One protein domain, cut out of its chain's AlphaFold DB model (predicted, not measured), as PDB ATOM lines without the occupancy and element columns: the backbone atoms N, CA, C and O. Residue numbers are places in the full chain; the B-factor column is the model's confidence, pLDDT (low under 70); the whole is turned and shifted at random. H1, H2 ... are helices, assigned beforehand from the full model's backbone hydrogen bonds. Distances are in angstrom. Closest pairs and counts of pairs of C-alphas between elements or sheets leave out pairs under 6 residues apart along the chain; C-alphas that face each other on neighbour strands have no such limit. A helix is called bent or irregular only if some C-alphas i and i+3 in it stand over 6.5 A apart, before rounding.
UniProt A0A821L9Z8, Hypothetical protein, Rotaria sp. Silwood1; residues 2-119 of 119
ATOM      1  N   LYS A   2     181.973 152.050 213.277       72.06
ATOM      2  CA  LYS A   2     182.239 153.079 212.243       72.06
ATOM      3  C   LYS A   2     181.935 152.685 210.784       72.06
ATOM      4  O   LYS A   2     181.399 153.498 210.046       72.06
ATOM      5  N   LEU A   3     182.240 151.448 210.370       77.88
ATOM      6  CA  LEU A   3     181.990 150.998 208.990       77.88
ATOM      7  C   LEU A   3     180.489 150.823 208.684       77.88
ATOM      8  O   LEU A   3     180.035 151.212 207.615       77.88
ATOM      9  N   ASN A   4     179.705 150.297 209.632       77.25
ATOM     10  CA  ASN A   4     178.253 150.153 209.460       77.25
ATOM     11  C   ASN A   4     177.552 151.516 209.438       77.25
ATOM     12  O   ASN A   4     176.629 151.708 208.659       77.25
ATOM     13  N   GLU A   5     178.007 152.468 210.255       78.88
ATOM     14  CA  GLU A   5     177.487 153.841 210.248       78.88
ATOM     15  C   GLU A   5     177.783 154.551 208.916       78.88
ATOM     16  O   GLU A   5     176.903 155.209 208.369       78.88
ATOM     17  N   GLN A   6     178.980 154.357 208.347       79.44
ATOM     18  CA  GLN A   6     179.337 154.878 207.020       79.44
ATOM     19  C   GLN A   6     178.513 154.244 205.892       79.44
ATOM     20  O   GLN A   6     178.055 154.957 205.006       79.44
ATOM     21  N   LEU A   7     178.279 152.929 205.932       82.69
ATOM     22  CA  LEU A   7     177.463 152.238 204.928       82.69
ATOM     23  C   LEU A   7     176.001 152.705 204.951       82.69
ATOM     24  O   LEU A   7     175.423 152.955 203.898       82.69
ATOM     25  N   ILE A   8     175.420 152.873 206.143       84.12
ATOM     26  CA  ILE A   8     174.053 153.395 206.300       84.12
ATOM     27  C   ILE A   8     173.966 154.840 205.796       84.12
ATOM     28  O   ILE A   8     173.003 155.198 205.122       84.12
ATOM     29  N   HIS A   9     174.971 155.666 206.096       80.00
ATOM     30  CA  HIS A   9     175.019 157.044 205.619       80.00
ATOM     31  C   HIS A   9     175.110 157.121 204.088       80.00
ATOM     32  O   HIS A   9     174.342 157.859 203.478       80.00
ATOM     33  N   ASN A  10     175.978 156.320 203.462       80.06
ATOM     34  CA  ASN A  10     176.124 156.292 202.006       80.06
ATOM     35  C   ASN A  10     174.836 155.832 201.310       80.06
ATOM     36  O   ASN A  10     174.373 156.504 200.394       80.06
ATOM     37  N   ALA A  11     174.196 154.770 201.808       82.75
ATOM     38  CA  ALA A  11     172.920 154.299 201.268       82.75
ATOM     39  C   ALA A  11     171.802 155.353 201.395       82.75
ATOM     40  O   ALA A  11     170.954 155.488 200.513       82.75
ATOM     41  N   ALA A  12     171.797 156.137 202.481       85.19
ATOM     42  CA  ALA A  12     170.844 157.231 202.652       85.19
ATOM     43  C   ALA A  12     171.088 158.380 201.658       85.19
ATOM     44  O   ALA A  12     170.127 158.958 201.152       85.19
ATOM     45  N   VAL A  13     172.353 158.697 201.365       83.69
ATOM     46  CA  VAL A  13     172.731 159.718 200.375       83.69
ATOM     47  C   VAL A  13     172.352 159.280 198.960       83.69
ATOM     48  O   VAL A  13     171.762 160.071 198.227       83.69
ATOM     49  N   GLU A  14     172.621 158.026 198.594       83.00
ATOM     50  CA  GLU A  14     172.232 157.454 197.298       83.00
ATOM     51  C   GLU A  14     170.705 157.471 197.117       83.00
ATOM     52  O   GLU A  14     170.204 157.997 196.126       83.00
ATOM     53  N   SER A  15     169.948 157.035 198.130       85.00
ATOM     54  CA  SER A  15     168.477 157.056 198.101       85.00
ATOM     55  C   SER A  15     167.875 158.467 197.999       85.00
ATOM     56  O   SER A  15     166.783 158.653 197.453       85.00
ATOM     57  N   GLU A  16     168.531 159.479 198.566       86.31
ATOM     58  CA  GLU A  16     168.102 160.876 198.440       86.31
ATOM     59  C   GLU A  16     168.441 161.446 197.053       86.31
ATOM     60  O   GLU A  16     167.633 162.176 196.476       86.31
ATOM     61  N   LEU A  17     169.600 161.087 196.492       83.00
ATOM     62  CA  LEU A  17     169.991 161.476 195.137       83.00
ATOM     63  C   LEU A  17     169.018 160.912 194.093       83.00
ATOM     64  O   LEU A  17     168.520 161.672 193.262       83.00
ATOM     65  N   GLU A  18     168.679 159.626 194.192       83.44
ATOM     66  CA  GLU A  18     167.694 158.972 193.319       83.44
ATOM     67  C   GLU A  18     166.324 159.661 193.395       83.44
ATOM     68  O   GLU A  18     165.693 159.951 192.377       83.44
ATOM     69  N   ARG A  19     165.865 160.012 194.604       85.62
ATOM     70  CA  ARG A  19     164.598 160.738 194.783       85.62
ATOM     71  C   ARG A  19     164.610 162.109 194.112       85.62
ATOM     72  O   ARG A  19     163.605 162.502 193.516       85.62
ATOM     73  N   ARG A  20     165.728 162.834 194.186       82.88
ATOM     74  CA  ARG A  20     165.884 164.145 193.535       82.88
ATOM     75  C   ARG A  20     165.926 164.032 192.018       82.88
ATOM     76  O   ARG A  20     165.294 164.852 191.358       82.88
ATOM     77  N   GLN A  21     166.615 163.024 191.486       82.00
ATOM     78  CA  GLN A  21     166.631 162.721 190.054       82.00
ATOM     79  C   GLN A  21     165.211 162.468 189.540       82.00
ATOM     80  O   GLN A  21     164.762 163.166 188.637       82.00
ATOM     81  N   ILE A  22     164.465 161.564 190.185       83.25
ATOM     82  CA  ILE A  22     163.089 161.227 189.789       83.25
ATOM     83  C   ILE A  22     162.173 162.455 189.857       83.25
ATOM     84  O   ILE A  22     161.405 162.712 188.931       83.25
ATOM     85  N   ALA A  23     162.239 163.234 190.940       83.75
ATOM     86  CA  ALA A  23     161.418 164.434 191.081       83.75
ATOM     87  C   ALA A  23     161.734 165.478 189.998       83.75
ATOM     88  O   ALA A  23     160.818 166.061 189.418       83.75
ATOM     89  N   CYS A  24     163.018 165.690 189.701       82.00
ATOM     90  CA  CYS A  24     163.453 166.628 188.674       82.00
ATOM     91  C   CYS A  24     163.040 166.165 187.270       82.00
ATOM     92  O   CYS A  24     162.441 166.947 186.534       82.00
ATOM     93  N   ALA A  25     163.257 164.887 186.943       83.62
ATOM     94  CA  ALA A  25     162.857 164.293 185.670       83.62
ATOM     95  C   ALA A  25     161.337 164.371 185.459       83.62
ATOM     96  O   ALA A  25     160.876 164.780 184.396       83.62
ATOM     97  N   ASN A  26     160.539 164.059 186.484       86.19
ATOM     98  CA  ASN A  26     159.080 164.151 186.402       86.19
ATOM     99  C   ASN A  26     158.600 165.584 186.143       86.19
ATOM    100  O   ASN A  26     157.709 165.796 185.317       86.19
ATOM    101  N   THR A  27     159.183 166.573 186.827       85.56
ATOM    102  CA  THR A  27     158.856 167.984 186.585       85.56
ATOM    103  C   THR A  27     159.255 168.400 185.171       85.56
ATOM    104  O   THR A  27     158.436 169.004 184.477       85.56
ATOM    105  N   PHE A  28     160.461 168.031 184.724       87.19
ATOM    106  CA  PHE A  28     160.941 168.294 183.368       87.19
ATOM    107  C   PHE A  28     159.977 167.735 182.316       87.19
ATOM    108  O   PHE A  28     159.435 168.499 181.519       87.19
ATOM    109  N   TRP A  29     159.680 166.433 182.356       88.69
ATOM    110  CA  TRP A  29     158.822 165.785 181.361       88.69
ATOM    111  C   TRP A  29     157.386 166.305 181.386       88.69
ATOM    112  O   TRP A  29     156.765 166.467 180.335       88.69
ATOM    113  N   SER A  30     156.849 166.611 182.569       90.06
ATOM    114  CA  SER A  30     155.519 167.211 182.703       90.06
ATOM    115  C   SER A  30     155.441 168.565 181.994       90.06
ATOM    116  O   SER A  30     154.554 168.787 181.168       90.06
ATOM    117  N   GLN A  31     156.396 169.457 182.265       88.38
ATOM    118  CA  GLN A  31     156.431 170.785 181.655       88.38
ATOM    119  C   GLN A  31     156.758 170.732 180.160       88.38
ATOM    120  O   GLN A  31     156.107 171.420 179.374       88.38
ATOM    121  N   HIS A  32     157.698 169.874 179.759       91.00
ATOM    122  CA  HIS A  32     158.021 169.607 178.360       91.00
ATOM    123  C   HIS A  32     156.767 169.205 177.572       91.00
ATOM    124  O   HIS A  32     156.432 169.819 176.561       91.00
ATOM    125  N   ASN A  33     156.009 168.225 178.072       91.69
ATOM    126  CA  ASN A  33     154.802 167.733 177.404       91.69
ATOM    127  C   ASN A  33     153.694 168.788 177.332       91.69
ATOM    128  O   ASN A  33     152.992 168.884 176.320       91.69
ATOM    129  N   GLN A  34     153.533 169.593 178.385       91.12
ATOM    130  CA  GLN A  34     152.605 170.724 178.373       91.12
ATOM    131  C   GLN A  34     152.984 171.742 177.296       91.12
ATOM    132  O   GLN A  34     152.105 172.200 176.562       91.12
ATOM    133  N   LEU A  35     154.272 172.071 177.180       91.19
ATOM    134  CA  LEU A  35     154.737 173.055 176.213       91.19
ATOM    135  C   LEU A  35     154.654 172.532 174.778       91.19
ATOM    136  O   LEU A  35     154.112 173.224 173.926       91.19
ATOM    137  N   SER A  36     155.079 171.297 174.517       92.31
ATOM    138  CA  SER A  36     154.950 170.685 173.187       92.31
ATOM    139  C   SER A  36     153.480 170.593 172.746       92.31
ATOM    140  O   SER A  36     153.129 170.935 171.616       92.31
ATOM    141  N   THR A  37     152.566 170.246 173.664       93.81
ATOM    142  CA  THR A  37     151.120 170.266 173.379       93.81
ATOM    143  C   THR A  37     150.633 171.671 173.024       93.81
ATOM    144  O   THR A  37     149.853 171.833 172.082       93.81
ATOM    145  N   PHE A  38     151.082 172.686 173.765       93.62
ATOM    146  CA  PHE A  38     150.766 174.081 173.478       93.62
ATOM    147  C   PHE A  38     151.260 174.486 172.083       93.62
ATOM    148  O   PHE A  38     150.452 174.944 171.281       93.62
ATOM    149  N   LEU A  39     152.529 174.228 171.759       93.56
ATOM    150  CA  LEU A  39     153.133 174.570 170.468       93.56
ATOM    151  C   LEU A  39     152.403 173.906 169.295       93.56
ATOM    152  O   LEU A  39     152.032 174.579 168.334       93.56
ATOM    153  N   ASN A  40     152.090 172.614 169.402       93.44
ATOM    154  CA  ASN A  40     151.332 171.892 168.376       93.44
ATOM    155  C   ASN A  40     149.938 172.508 168.142       93.44
ATOM    156  O   ASN A  40     149.470 172.620 167.005       93.44
ATOM    157  N   ASN A  41     149.262 172.940 169.209       93.62
ATOM    158  CA  ASN A  41     147.971 173.616 169.087       93.62
ATOM    159  C   ASN A  41     148.121 175.016 168.475       93.62
ATOM    160  O   ASN A  41     147.374 175.349 167.558       93.62
ATOM    161  N   THR A  42     149.112 175.799 168.907       93.81
ATOM    162  CA  THR A  42     149.397 177.130 168.355       93.81
ATOM    163  C   THR A  42     149.717 177.067 166.865       93.81
ATOM    164  O   THR A  42     149.180 177.865 166.095       93.81
ATOM    165  N   GLU A  43     150.516 176.098 166.416       93.06
ATOM    166  CA  GLU A  43     150.802 175.904 164.993       93.06
ATOM    167  C   GLU A  43     149.521 175.597 164.196       93.06
ATOM    168  O   GLU A  43     149.238 176.214 163.161       93.06
ATOM    169  N   LYS A  44     148.694 174.668 164.692       92.00
ATOM    170  CA  LYS A  44     147.411 174.326 164.059       92.00
ATOM    171  C   LYS A  44     146.467 175.517 163.983       92.00
ATOM    172  O   LYS A  44     145.812 175.698 162.962       92.00
ATOM    173  N   GLU A  45     146.373 176.320 165.035       92.00
ATOM    174  CA  GLU A  45     145.497 177.491 165.041       92.00
ATOM    175  C   GLU A  45     146.021 178.583 164.103       92.00
ATOM    176  O   GLU A  45     145.246 179.150 163.332       92.00
ATOM    177  N   THR A  46     147.337 178.803 164.071       90.50
ATOM    178  CA  THR A  46     147.980 179.789 163.188       90.50
ATOM    179  C   THR A  46     147.782 179.440 161.714       90.50
ATOM    180  O   THR A  46     147.419 180.302 160.914       90.50
ATOM    181  N   THR A  47     147.922 178.164 161.336       89.44
ATOM    182  CA  THR A  47     147.683 177.704 159.951       89.44
ATOM    183  C   THR A  47     146.215 177.800 159.523       89.44
ATOM    184  O   THR A  47     145.912 177.854 158.328       89.44
ATOM    185  N   GLN A  48     145.286 177.847 160.481       87.88
ATOM    186  CA  GLN A  48     143.858 178.027 160.222       87.88
ATOM    187  C   GLN A  48     143.442 179.492 160.082       87.88
ATOM    188  O   GLN A  48     142.311 179.741 159.652       87.88
ATOM    189  N   ILE A  49     144.326 180.449 160.388       86.69
ATOM    190  CA  ILE A  49     144.052 181.869 160.181       86.69
ATOM    191  C   ILE A  49     143.969 182.143 158.678       86.69
ATOM    192  O   ILE A  49     144.908 181.915 157.914       86.69
ATOM    193  N   ARG A  50     142.809 182.631 158.229       83.25
ATOM    194  CA  ARG A  50     142.505 182.840 156.803       83.25
ATOM    195  C   ARG A  50     142.327 184.326 156.510       83.25
ATOM    196  O   ARG A  50     141.193 184.810 156.506       83.25
ATOM    197  N   PRO A  51     143.407 185.048 156.161       72.81
ATOM    198  CA  PRO A  51     143.342 186.488 155.910       72.81
ATOM    199  C   PRO A  51     142.673 186.855 154.572       72.81
ATOM    200  O   PRO A  51     142.429 188.026 154.306       72.81
ATOM    201  N   ARG A  52     142.371 185.879 153.701       69.81
ATOM    202  CA  ARG A  52     141.958 186.109 152.300       69.81
ATOM    203  C   ARG A  52     140.444 186.246 152.063       69.81
ATOM    204  O   ARG A  52     139.990 186.014 150.946       69.81
ATOM    205  N   LEU A  53     139.652 186.615 153.068       71.75
ATOM    206  CA  LEU A  53     138.209 186.849 152.898       71.75
ATOM    207  C   LEU A  53     137.859 188.343 152.975       71.75
ATOM    208  O   LEU A  53     138.474 189.121 153.694       71.75
ATOM    209  N   THR A  54     136.851 188.737 152.198       66.25
ATOM    210  CA  THR A  54     136.621 190.111 151.715       66.25
ATOM    211  C   THR A  54     135.911 191.056 152.685       66.25
ATOM    212  O   THR A  54     135.785 192.241 152.380       66.25
ATOM    213  N   SER A  55     135.422 190.588 153.840       87.06
ATOM    214  CA  SER A  55     134.690 191.461 154.768       87.06
ATOM    215  C   SER A  55     135.591 192.012 155.872       87.06
ATOM    216  O   SER A  55     136.350 191.279 156.499       87.06
ATOM    217  N   ARG A  56     135.440 193.305 156.183       87.19
ATOM    218  CA  ARG A  56     136.135 193.955 157.308       87.19
ATOM    219  C   ARG A  56     135.905 193.228 158.639       87.19
ATOM    220  O   ARG A  56     136.832 193.108 159.425       87.19
ATOM    221  N   LYS A  57     134.688 192.721 158.871       88.69
ATOM    222  CA  LYS A  57     134.354 191.947 160.080       88.69
ATOM    223  C   LYS A  57     135.158 190.651 160.171       88.69
ATOM    224  O   LYS A  57     135.619 190.307 161.248       88.69
ATOM    225  N   HIS A  58     135.329 189.956 159.048       88.25
ATOM    226  CA  HIS A  58     136.152 188.749 158.993       88.25
ATOM    227  C   HIS A  58     137.618 189.064 159.286       88.25
ATOM    228  O   HIS A  58     138.233 188.386 160.096       88.25
ATOM    229  N   ILE A  59     138.163 190.118 158.675       89.38
ATOM    230  CA  ILE A  59     139.553 190.533 158.906       89.38
ATOM    231  C   ILE A  59     139.789 190.871 160.384       89.38
ATOM    232  O   ILE A  59     140.785 190.427 160.947       89.38
ATOM    233  N   GLU A  60     138.875 191.609 161.023       90.88
ATOM    234  CA  GLU A  60     139.011 191.936 162.448       90.88
ATOM    235  C   GLU A  60     138.938 190.679 163.326       90.88
ATOM    236  O   GLU A  60     139.764 190.507 164.212       90.88
ATOM    237  N   HIS A  61     138.032 189.747 163.018       89.94
ATOM    238  CA  HIS A  61     137.924 188.475 163.741       89.94
ATOM    239  C   HIS A  61     139.199 187.627 163.653       89.94
ATOM    240  O   HIS A  61     139.659 187.075 164.649       89.94
ATOM    241  N   GLU A  62     139.799 187.524 162.467       90.88
ATOM    242  CA  GLU A  62     141.059 186.794 162.285       90.88
ATOM    243  C   GLU A  62     142.235 187.495 162.980       90.88
ATOM    244  O   GLU A  62     143.105 186.833 163.545       90.88
ATOM    245  N   LYS A  63     142.236 188.830 163.002       91.12
ATOM    246  CA  LYS A  63     143.216 189.627 163.744       91.12
ATOM    247  C   LYS A  63     143.077 189.435 165.257       91.12
ATOM    248  O   LYS A  63     144.091 189.309 165.937       91.12
ATOM    249  N   ASP A  64     141.859 189.356 165.781       92.69
ATOM    250  CA  ASP A  64     141.617 189.089 167.202       92.69
ATOM    251  C   ASP A  64     142.115 187.695 167.606       92.69
ATOM    252  O   ASP A  64     142.773 187.551 168.639       92.69
ATOM    253  N   LYS A  65     141.888 186.676 166.763       92.06
ATOM    254  CA  LYS A  65     142.474 185.338 166.961       92.06
ATOM    255  C   LYS A  65     143.997 185.387 166.998       92.06
ATOM    256  O   LYS A  65     144.595 184.834 167.914       92.06
ATOM    257  N   TYR A  66     144.610 186.062 166.025       92.88
ATOM    258  CA  TYR A  66     146.062 186.207 165.965       92.88
ATOM    259  C   TYR A  66     146.615 186.888 167.222       92.88
ATOM    260  O   TYR A  66     147.554 186.389 167.832       92.88
ATOM    261  N   ASN A  67     146.005 187.996 167.651       93.94
ATOM    262  CA  ASN A  67     146.435 188.722 168.845       93.94
ATOM    263  C   ASN A  67     146.332 187.860 170.104       93.94
ATOM    264  O   ASN A  67     147.212 187.916 170.961       93.94
ATOM    265  N   LYS A  68     145.275 187.045 170.209       93.94
ATOM    266  CA  LYS A  68     145.127 186.096 171.310       93.94
ATOM    267  C   LYS A  68     146.243 185.050 171.296       93.94
ATOM    268  O   LYS A  68     146.882 184.863 172.325       93.94
ATOM    269  N   LEU A  69     146.520 184.435 170.144       93.75
ATOM    270  CA  LEU A  69     147.618 183.472 170.007       93.75
ATOM    271  C   LEU A  69     148.971 184.094 170.352       93.75
ATOM    272  O   LEU A  69     149.737 183.495 171.098       93.75
ATOM    273  N   ALA A  70     149.247 185.308 169.874       92.62
ATOM    274  CA  ALA A  70     150.487 186.018 170.171       92.62
ATOM    275  C   ALA A  70     150.639 186.311 171.675       92.62
ATOM    276  O   ALA A  70     151.725 186.163 172.235       92.62
ATOM    277  N   ASN A  71     149.548 186.691 172.344       93.50
ATOM    278  CA  ASN A  71     149.543 186.894 173.790       93.50
ATOM    279  C   ASN A  71     149.778 185.580 174.550       93.50
ATOM    280  O   ASN A  71     150.619 185.530 175.445       93.50
ATOM    281  N   ASP A  72     149.080 184.509 174.170       92.62
ATOM    282  CA  ASP A  72     149.242 183.193 174.790       92.62
ATOM    283  C   ASP A  72     150.670 182.653 174.575       92.62
ATOM    284  O   ASP A  72     151.262 182.076 175.489       92.62
ATOM    285  N   PHE A  73     151.266 182.901 173.406       92.75
ATOM    286  CA  PHE A  73     152.656 182.556 173.105       92.75
ATOM    287  C   PHE A  73     153.638 183.330 173.989       92.75
ATOM    288  O   PHE A  73     154.503 182.730 174.623       92.75
ATOM    289  N   SER A  74     153.447 184.646 174.133       90.44
ATOM    290  CA  SER A  74     154.280 185.477 175.011       90.44
ATOM    291  C   SER A  74     154.201 185.048 176.481       90.44
ATOM    292  O   SER A  74     155.224 185.003 177.160       90.44
ATOM    293  N   ILE A  75     153.023 184.651 176.973       90.44
ATOM    294  CA  ILE A  75     152.868 184.135 178.344       90.44
ATOM    295  C   ILE A  75     153.650 182.827 178.540       90.44
ATOM    296  O   ILE A  75     154.238 182.609 179.600       90.44
ATOM    297  N   ASN A  76     153.676 181.948 177.534       91.38
ATOM    298  CA  ASN A  76     154.394 180.675 177.625       91.38
ATOM    299  C   ASN A  76     155.908 180.805 177.386       91.38
ATOM    300  O   ASN A  76     156.634 179.853 177.669       91.38
ATOM    301  N   GLN A  77     156.402 181.978 176.978       90.00
ATOM    302  CA  GLN A  77     157.837 182.241 176.823       90.00
ATOM    303  C   GLN A  77     158.609 182.047 178.132       90.00
ATOM    304  O   GLN A  77     159.702 181.488 178.123       90.00
ATOM    305  N   ILE A  78     158.029 182.454 179.265       87.25
ATOM    306  CA  ILE A  78     158.658 182.278 180.583       87.25
ATOM    307  C   ILE A  78     158.819 180.788 180.900       87.25
ATOM    308  O   ILE A  78     159.897 180.354 181.291       87.25
ATOM    309  N   LYS A  79     157.780 179.979 180.656       84.31
ATOM    310  CA  LYS A  79     157.840 178.526 180.884       84.31
ATOM    311  C   LYS A  79     158.869 177.847 179.985       84.31
ATOM    312  O   LYS A  79     159.552 176.930 180.425       84.31
ATOM    313  N   PHE A  80     158.983 178.290 178.734       88.62
ATOM    314  CA  PHE A  80     160.008 177.800 177.815       88.62
ATOM    315  C   PHE A  80     161.420 178.092 178.339       88.62
ATOM    316  O   PHE A  80     162.253 177.189 178.383       88.62
ATOM    317  N   GLN A  81     161.665 179.316 178.817       86.88
ATOM    318  CA  GLN A  81     162.940 179.689 179.437       86.88
ATOM    319  C   GLN A  81     163.235 178.871 180.702       86.88
ATOM    320  O   GLN A  81     164.349 178.383 180.860       86.88
ATOM    321  N   GLU A  82     162.247 178.648 181.573       84.88
ATOM    322  CA  GLU A  82     162.415 177.821 182.777       84.88
ATOM    323  C   GLU A  82     162.846 176.381 182.441       84.88
ATOM    324  O   GLU A  82     163.761 175.844 183.074       84.88
ATOM    325  N   ILE A  83     162.242 175.768 181.416       85.31
ATOM    326  CA  ILE A  83     162.617 174.425 180.945       85.31
ATOM    327  C   ILE A  83     164.050 174.425 180.389       85.31
ATOM    328  O   ILE A  83     164.834 173.535 180.733       85.31
ATOM    329  N   LEU A  84     164.394 175.419 179.560       81.56
ATOM    330  CA  LEU A  84     165.700 175.516 178.904       81.56
ATOM    331  C   LEU A  84     166.852 175.868 179.843       81.56
ATOM    332  O   LEU A  84     167.966 175.419 179.588       81.56
ATOM    333  N   GLU A  85     166.626 176.670 180.882       77.25
ATOM    334  CA  GLU A  85     167.700 177.180 181.743       77.25
ATOM    335  C   GLU A  85     167.800 176.432 183.075       77.25
ATOM    336  O   GLU A  85     168.899 176.082 183.511       77.25
ATOM    337  N   GLN A  86     166.670 176.195 183.750       69.88
ATOM    338  CA  GLN A  86     166.681 175.712 185.134       69.88
ATOM    339  C   GLN A  86     166.608 174.192 185.213       69.88
ATOM    340  O   GLN A  86     167.362 173.574 185.967       69.88
ATOM    341  N   HIS A  87     165.702 173.578 184.454       68.00
ATOM    342  CA  HIS A  87     165.449 172.145 184.583       68.00
ATOM    343  C   HIS A  87     166.430 171.310 183.773       68.00
ATOM    344  O   HIS A  87     166.917 170.310 184.287       68.00
ATOM    345  N   SER A  88     166.794 171.754 182.571       70.69
ATOM    346  CA  SER A  88     167.813 171.102 181.744       70.69
ATOM    347  C   SER A  88     169.169 171.029 182.460       70.69
ATOM    348  O   SER A  88     169.702 169.946 182.663       70.69
ATOM    349  N   SER A  89     169.705 172.160 182.924       74.75
ATOM    350  CA  SER A  89     171.042 172.258 183.516       74.75
ATOM    351  C   SER A  89     171.144 171.462 184.819       74.75
ATOM    352  O   SER A  89     172.100 170.711 185.038       74.75
ATOM    353  N   TYR A  90     170.120 171.564 185.670       74.62
ATOM    354  CA  TYR A  90     170.080 170.833 186.931       74.62
ATOM    355  C   TYR A  90     169.879 169.327 186.719       74.62
ATOM    356  O   TYR A  90     170.610 168.532 187.314       74.62
ATOM    357  N   LEU A  91     168.959 168.921 185.836       76.88
ATOM    358  CA  LEU A  91     168.713 167.511 185.534       76.88
ATOM    359  C   LEU A  91     169.932 166.864 184.876       76.88
ATOM    360  O   LEU A  91     170.382 165.834 185.368       76.88
ATOM    361  N   LEU A  92     170.523 167.500 183.858       75.44
ATOM    362  CA  LEU A  92     171.736 167.026 183.176       75.44
ATOM    363  C   LEU A  92     172.919 166.881 184.142       75.44
ATOM    364  O   LEU A  92     173.707 165.946 184.020       75.44
ATOM    365  N   THR A  93     173.023 167.752 185.149       78.00
ATOM    366  CA  THR A  93     174.028 167.601 186.212       78.00
ATOM    367  C   THR A  93     173.745 166.363 187.068       78.00
ATOM    368  O   THR A  93     174.659 165.580 187.345       78.00
ATOM    369  N   LEU A  94     172.485 166.157 187.465       75.06
ATOM    370  CA  LEU A  94     172.066 165.033 188.305       75.06
ATOM    371  C   LEU A  94     172.206 163.674 187.609       75.06
ATOM    372  O   LEU A  94     172.531 162.696 188.280       75.06
ATOM    373  N   ILE A  95     171.985 163.607 186.296       77.69
ATOM    374  CA  ILE A  95     172.080 162.375 185.494       77.69
ATOM    375  C   ILE A  95     173.375 162.292 184.685       77.69
ATOM    376  O   ILE A  95     173.488 161.446 183.810       77.69
ATOM    377  N   SER A  96     174.374 163.130 184.967       73.62
ATOM    378  CA  SER A  96     175.631 163.200 184.196       73.62
ATOM    379  C   SER A  96     176.376 161.861 184.059       73.62
ATOM    380  O   SER A  96     177.142 161.674 183.116       73.62
ATOM    381  N   ASN A  97     176.122 160.911 184.963       76.06
ATOM    382  CA  ASN A  97     176.671 159.552 184.919       76.06
ATOM    383  C   ASN A  97     175.851 158.575 184.046       76.06
ATOM    384  O   ASN A  97     176.313 157.465 183.787       76.06
ATOM    385  N   ASN A  98     174.653 158.968 183.605       80.25
ATOM    386  CA  ASN A  98     173.766 158.236 182.704       80.25
ATOM    387  C   ASN A  98     173.749 158.918 181.326       80.25
ATOM    388  O   ASN A  98     172.939 159.807 181.053       80.25
ATOM    389  N   LEU A  99     174.687 158.513 180.465       77.62
ATOM    390  CA  LEU A  99     174.897 159.139 179.157       77.62
ATOM    391  C   LEU A  99     173.655 159.053 178.256       77.62
ATOM    392  O   LEU A  99     173.308 160.041 177.621       77.62
ATOM    393  N   GLU A 100     172.975 157.905 178.237       83.75
ATOM    394  CA  GLU A 100     171.801 157.663 177.388       83.75
ATOM    395  C   GLU A 100     170.646 158.613 177.740       83.75
ATOM    396  O   GLU A 100     170.108 159.299 176.875       83.75
ATOM    397  N   GLU A 101     170.325 158.732 179.029       80.75
ATOM    398  CA  GLU A 101     169.248 159.613 179.498       80.75
ATOM    399  C   GLU A 101     169.583 161.098 179.280       80.75
ATOM    400  O   GLU A 101     168.717 161.896 178.921       80.75
ATOM    401  N   SER A 102     170.859 161.462 179.441       81.94
ATOM    402  CA  SER A 102     171.363 162.809 179.158       81.94
ATOM    403  C   SER A 102     171.217 163.179 177.676       81.94
ATOM    404  O   SER A 102     170.734 164.266 177.345       81.94
ATOM    405  N   GLU A 103     171.578 162.264 176.771       85.25
ATOM    406  CA  GLU A 103     171.433 162.456 175.326       85.25
ATOM    407  C   GLU A 103     169.966 162.576 174.901       85.25
ATOM    408  O   GLU A 103     169.640 163.425 174.067       85.25
ATOM    409  N   ASP A 104     169.076 161.772 175.483       86.50
ATOM    410  CA  ASP A 104     167.644 161.829 175.193       86.50
ATOM    411  C   ASP A 104     167.017 163.150 175.654       86.50
ATOM    412  O   ASP A 104     166.298 163.788 174.882       86.50
ATOM    413  N   ILE A 105     167.346 163.628 176.859       86.06
ATOM    414  CA  ILE A 105     166.888 164.939 177.343       86.06
ATOM    415  C   ILE A 105     167.417 166.065 176.456       86.06
ATOM    416  O   ILE A 105     166.653 166.952 176.073       86.06
ATOM    417  N   GLN A 106     168.697 166.024 176.080       85.94
ATOM    418  CA  GLN A 106     169.272 167.031 175.193       85.94
ATOM    419  C   GLN A 106     168.595 167.027 173.818       85.94
ATOM    420  O   GLN A 106     168.345 168.092 173.251       85.94
ATOM    421  N   ARG A 107     168.266 165.847 173.278       89.94
ATOM    422  CA  ARG A 107     167.529 165.719 172.016       89.94
ATOM    423  C   ARG A 107     166.142 166.342 172.127       89.94
ATOM    424  O   ARG A 107     165.813 167.188 171.301       89.94
ATOM    425  N   SER A 108     165.373 165.989 173.158       90.06
ATOM    426  CA  SER A 108     164.033 166.546 173.373       90.06
ATOM    427  C   SER A 108     164.054 168.065 173.565       90.06
ATOM    428  O   SER A 108     163.204 168.765 173.022       90.06
ATOM    429  N   LEU A 109     165.060 168.608 174.257       88.88
ATOM    430  CA  LEU A 109     165.248 170.058 174.382       88.88
ATOM    431  C   LEU A 109     165.504 170.736 173.033       88.88
ATOM    432  O   LEU A 109     164.898 171.766 172.743       88.88
ATOM    433  N   ASN A 110     166.368 170.149 172.204       89.81
ATOM    434  CA  ASN A 110     166.661 170.683 170.875       89.81
ATOM    435  C   ASN A 110     165.421 170.640 169.968       89.81
ATOM    436  O   ASN A 110     165.181 171.578 169.213       89.81
ATOM    437  N   GLU A 111     164.632 169.564 170.032       91.62
ATOM    438  CA  GLU A 111     163.367 169.443 169.298       91.62
ATOM    439  C   GLU A 111     162.368 170.518 169.745       91.62
ATOM    440  O   GLU A 111     161.809 171.228 168.910       91.62
ATOM    441  N   LEU A 112     162.212 170.712 171.058       91.19
ATOM    442  CA  LEU A 112     161.332 171.732 171.625       91.19
ATOM    443  C   LEU A 112     161.758 173.155 171.233       91.19
ATOM    444  O   LEU A 112     160.912 173.987 170.909       91.19
ATOM    445  N   GLU A 113     163.061 173.440 171.225       91.12
ATOM    446  CA  GLU A 113     163.603 174.726 170.775       91.12
ATOM    447  C   GLU A 113     163.355 174.961 169.278       91.12
ATOM    448  O   GLU A 113     162.995 176.066 168.867       91.12
ATOM    449  N   GLN A 114     163.500 173.928 168.447       91.25
ATOM    450  CA  GLN A 114     163.185 174.017 167.020       91.25
ATOM    451  C   GLN A 114     161.692 174.257 166.780       91.25
ATOM    452  O   GLN A 114     161.339 175.096 165.949       91.25
ATOM    453  N   GLU A 115     160.816 173.556 167.506       91.69
ATOM    454  CA  GLU A 115     159.370 173.775 167.444       91.69
ATOM    455  C   GLU A 115     159.003 175.202 167.850       91.69
ATOM    456  O   GLU A 115     158.223 175.848 167.148       91.69
ATOM    457  N   TRP A 116     159.602 175.705 168.933       92.38
ATOM    458  CA  TRP A 116     159.405 177.068 169.416       92.38
ATOM    459  C   TRP A 116     159.822 178.110 168.379       92.38
ATOM    460  O   TRP A 116     159.059 179.022 168.090       92.38
ATOM    461  N   ASN A 117     161.011 177.963 167.788       91.19
ATOM    462  CA  ASN A 117     161.546 178.913 166.809       91.19
ATOM    463  C   ASN A 117     160.811 178.892 165.458       91.19
ATOM    464  O   ASN A 117     160.913 179.846 164.687       91.19
ATOM    465  N   ARG A 118     160.134 177.785 165.131       89.94
ATOM    466  CA  ARG A 118     159.366 177.637 163.888       89.94
ATOM    467  C   ARG A 118     158.026 178.377 163.937       89.94
ATOM    468  O   ARG A 118     157.563 178.815 162.882       89.94
ATOM    469  N   ILE A 119     157.392 178.413 165.108       88.00
ATOM    470  CA  ILE A 119     156.086 179.048 165.344       88.00
ATOM    471  C   ILE A 119     156.246 180.567 165.393       88.00
ATOM    472  O   ILE A 119     155.415 181.241 164.742       88.00
TER     473      ILE A 119
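This is residues 2 to 119 of the 119 residues of the protein "Hypothetical protein" of Rotaria sp. Silwood1 (UniProt A0A821L9Z8). A long rod of helices: the long helix H1 makes the axis, H2 folds back along its later part, and the shorter H3 turns again to pack on H1 and the arm H2b. Residues 2 to 16 of H1 stick out free at one end. The printed part has 118 residues with three named helices, H1, H2 and H3 in that order, and no named strand; the class is all helix. It is extended, with a radius of gyration of the C-alphas of 21.5 A and spans of 84 by 21 by 16 A.

H1, residues 2 to 48, begins at C-alpha 2 (182.239, 153.079, 212.243) and is 69.3 A long. H2, residues 56 to 94, was assigned as one helix by its hydrogen bonds but is bent: C-alphas 84 and 87 are 6.6 A apart. Its arms are H2a, residues 56 to 84, 41.0 A long from C-alpha 56 (136.135, 193.955, 157.308), with a kink of 34 degrees near residue 78, and H2b, residues 87 to 94. H3, residues 99 to 118, is 28.6 A long and ends at C-alpha 118 (159.366, 177.637, 163.888).

H1, H2a and H3 form an up and down bundle, each running against the one before it. H1 and H2a are a helical hairpin at a shallow tilt of 14 degrees; H1 touches H2a with residues 28 to 46 alone, the closest C-alphas being those of Thr 42 and Leu 69, 6.8 A apart. With residues 17 to 28 alone H1 touches H2b, closest at the C-alphas of Phe 28 and His 87, 6.1 A. H2b and H3 are a second hairpin, closest at the C-alphas of Leu 92 and Ser 102, 5.8 A. H3 touches H1 the same way at a shallow tilt of 24 degrees, closest at the C-alphas of Ser 36 and Leu 112, 6.7 A. Every O i to N i+4 pair is within hydrogen-bond range in H1, H2b and H3, and 23 of 25 in H2a.

The C-alphas of Lys 2 and Thr 54, the two farthest apart, are 84.4 A apart. The printed part has no cut; the link H1 to H2 is short, and H2 to H3 is tight. Mean pLDDT of the printed part is 85.6, with residues 52, 54 and 86 to 87 under 70.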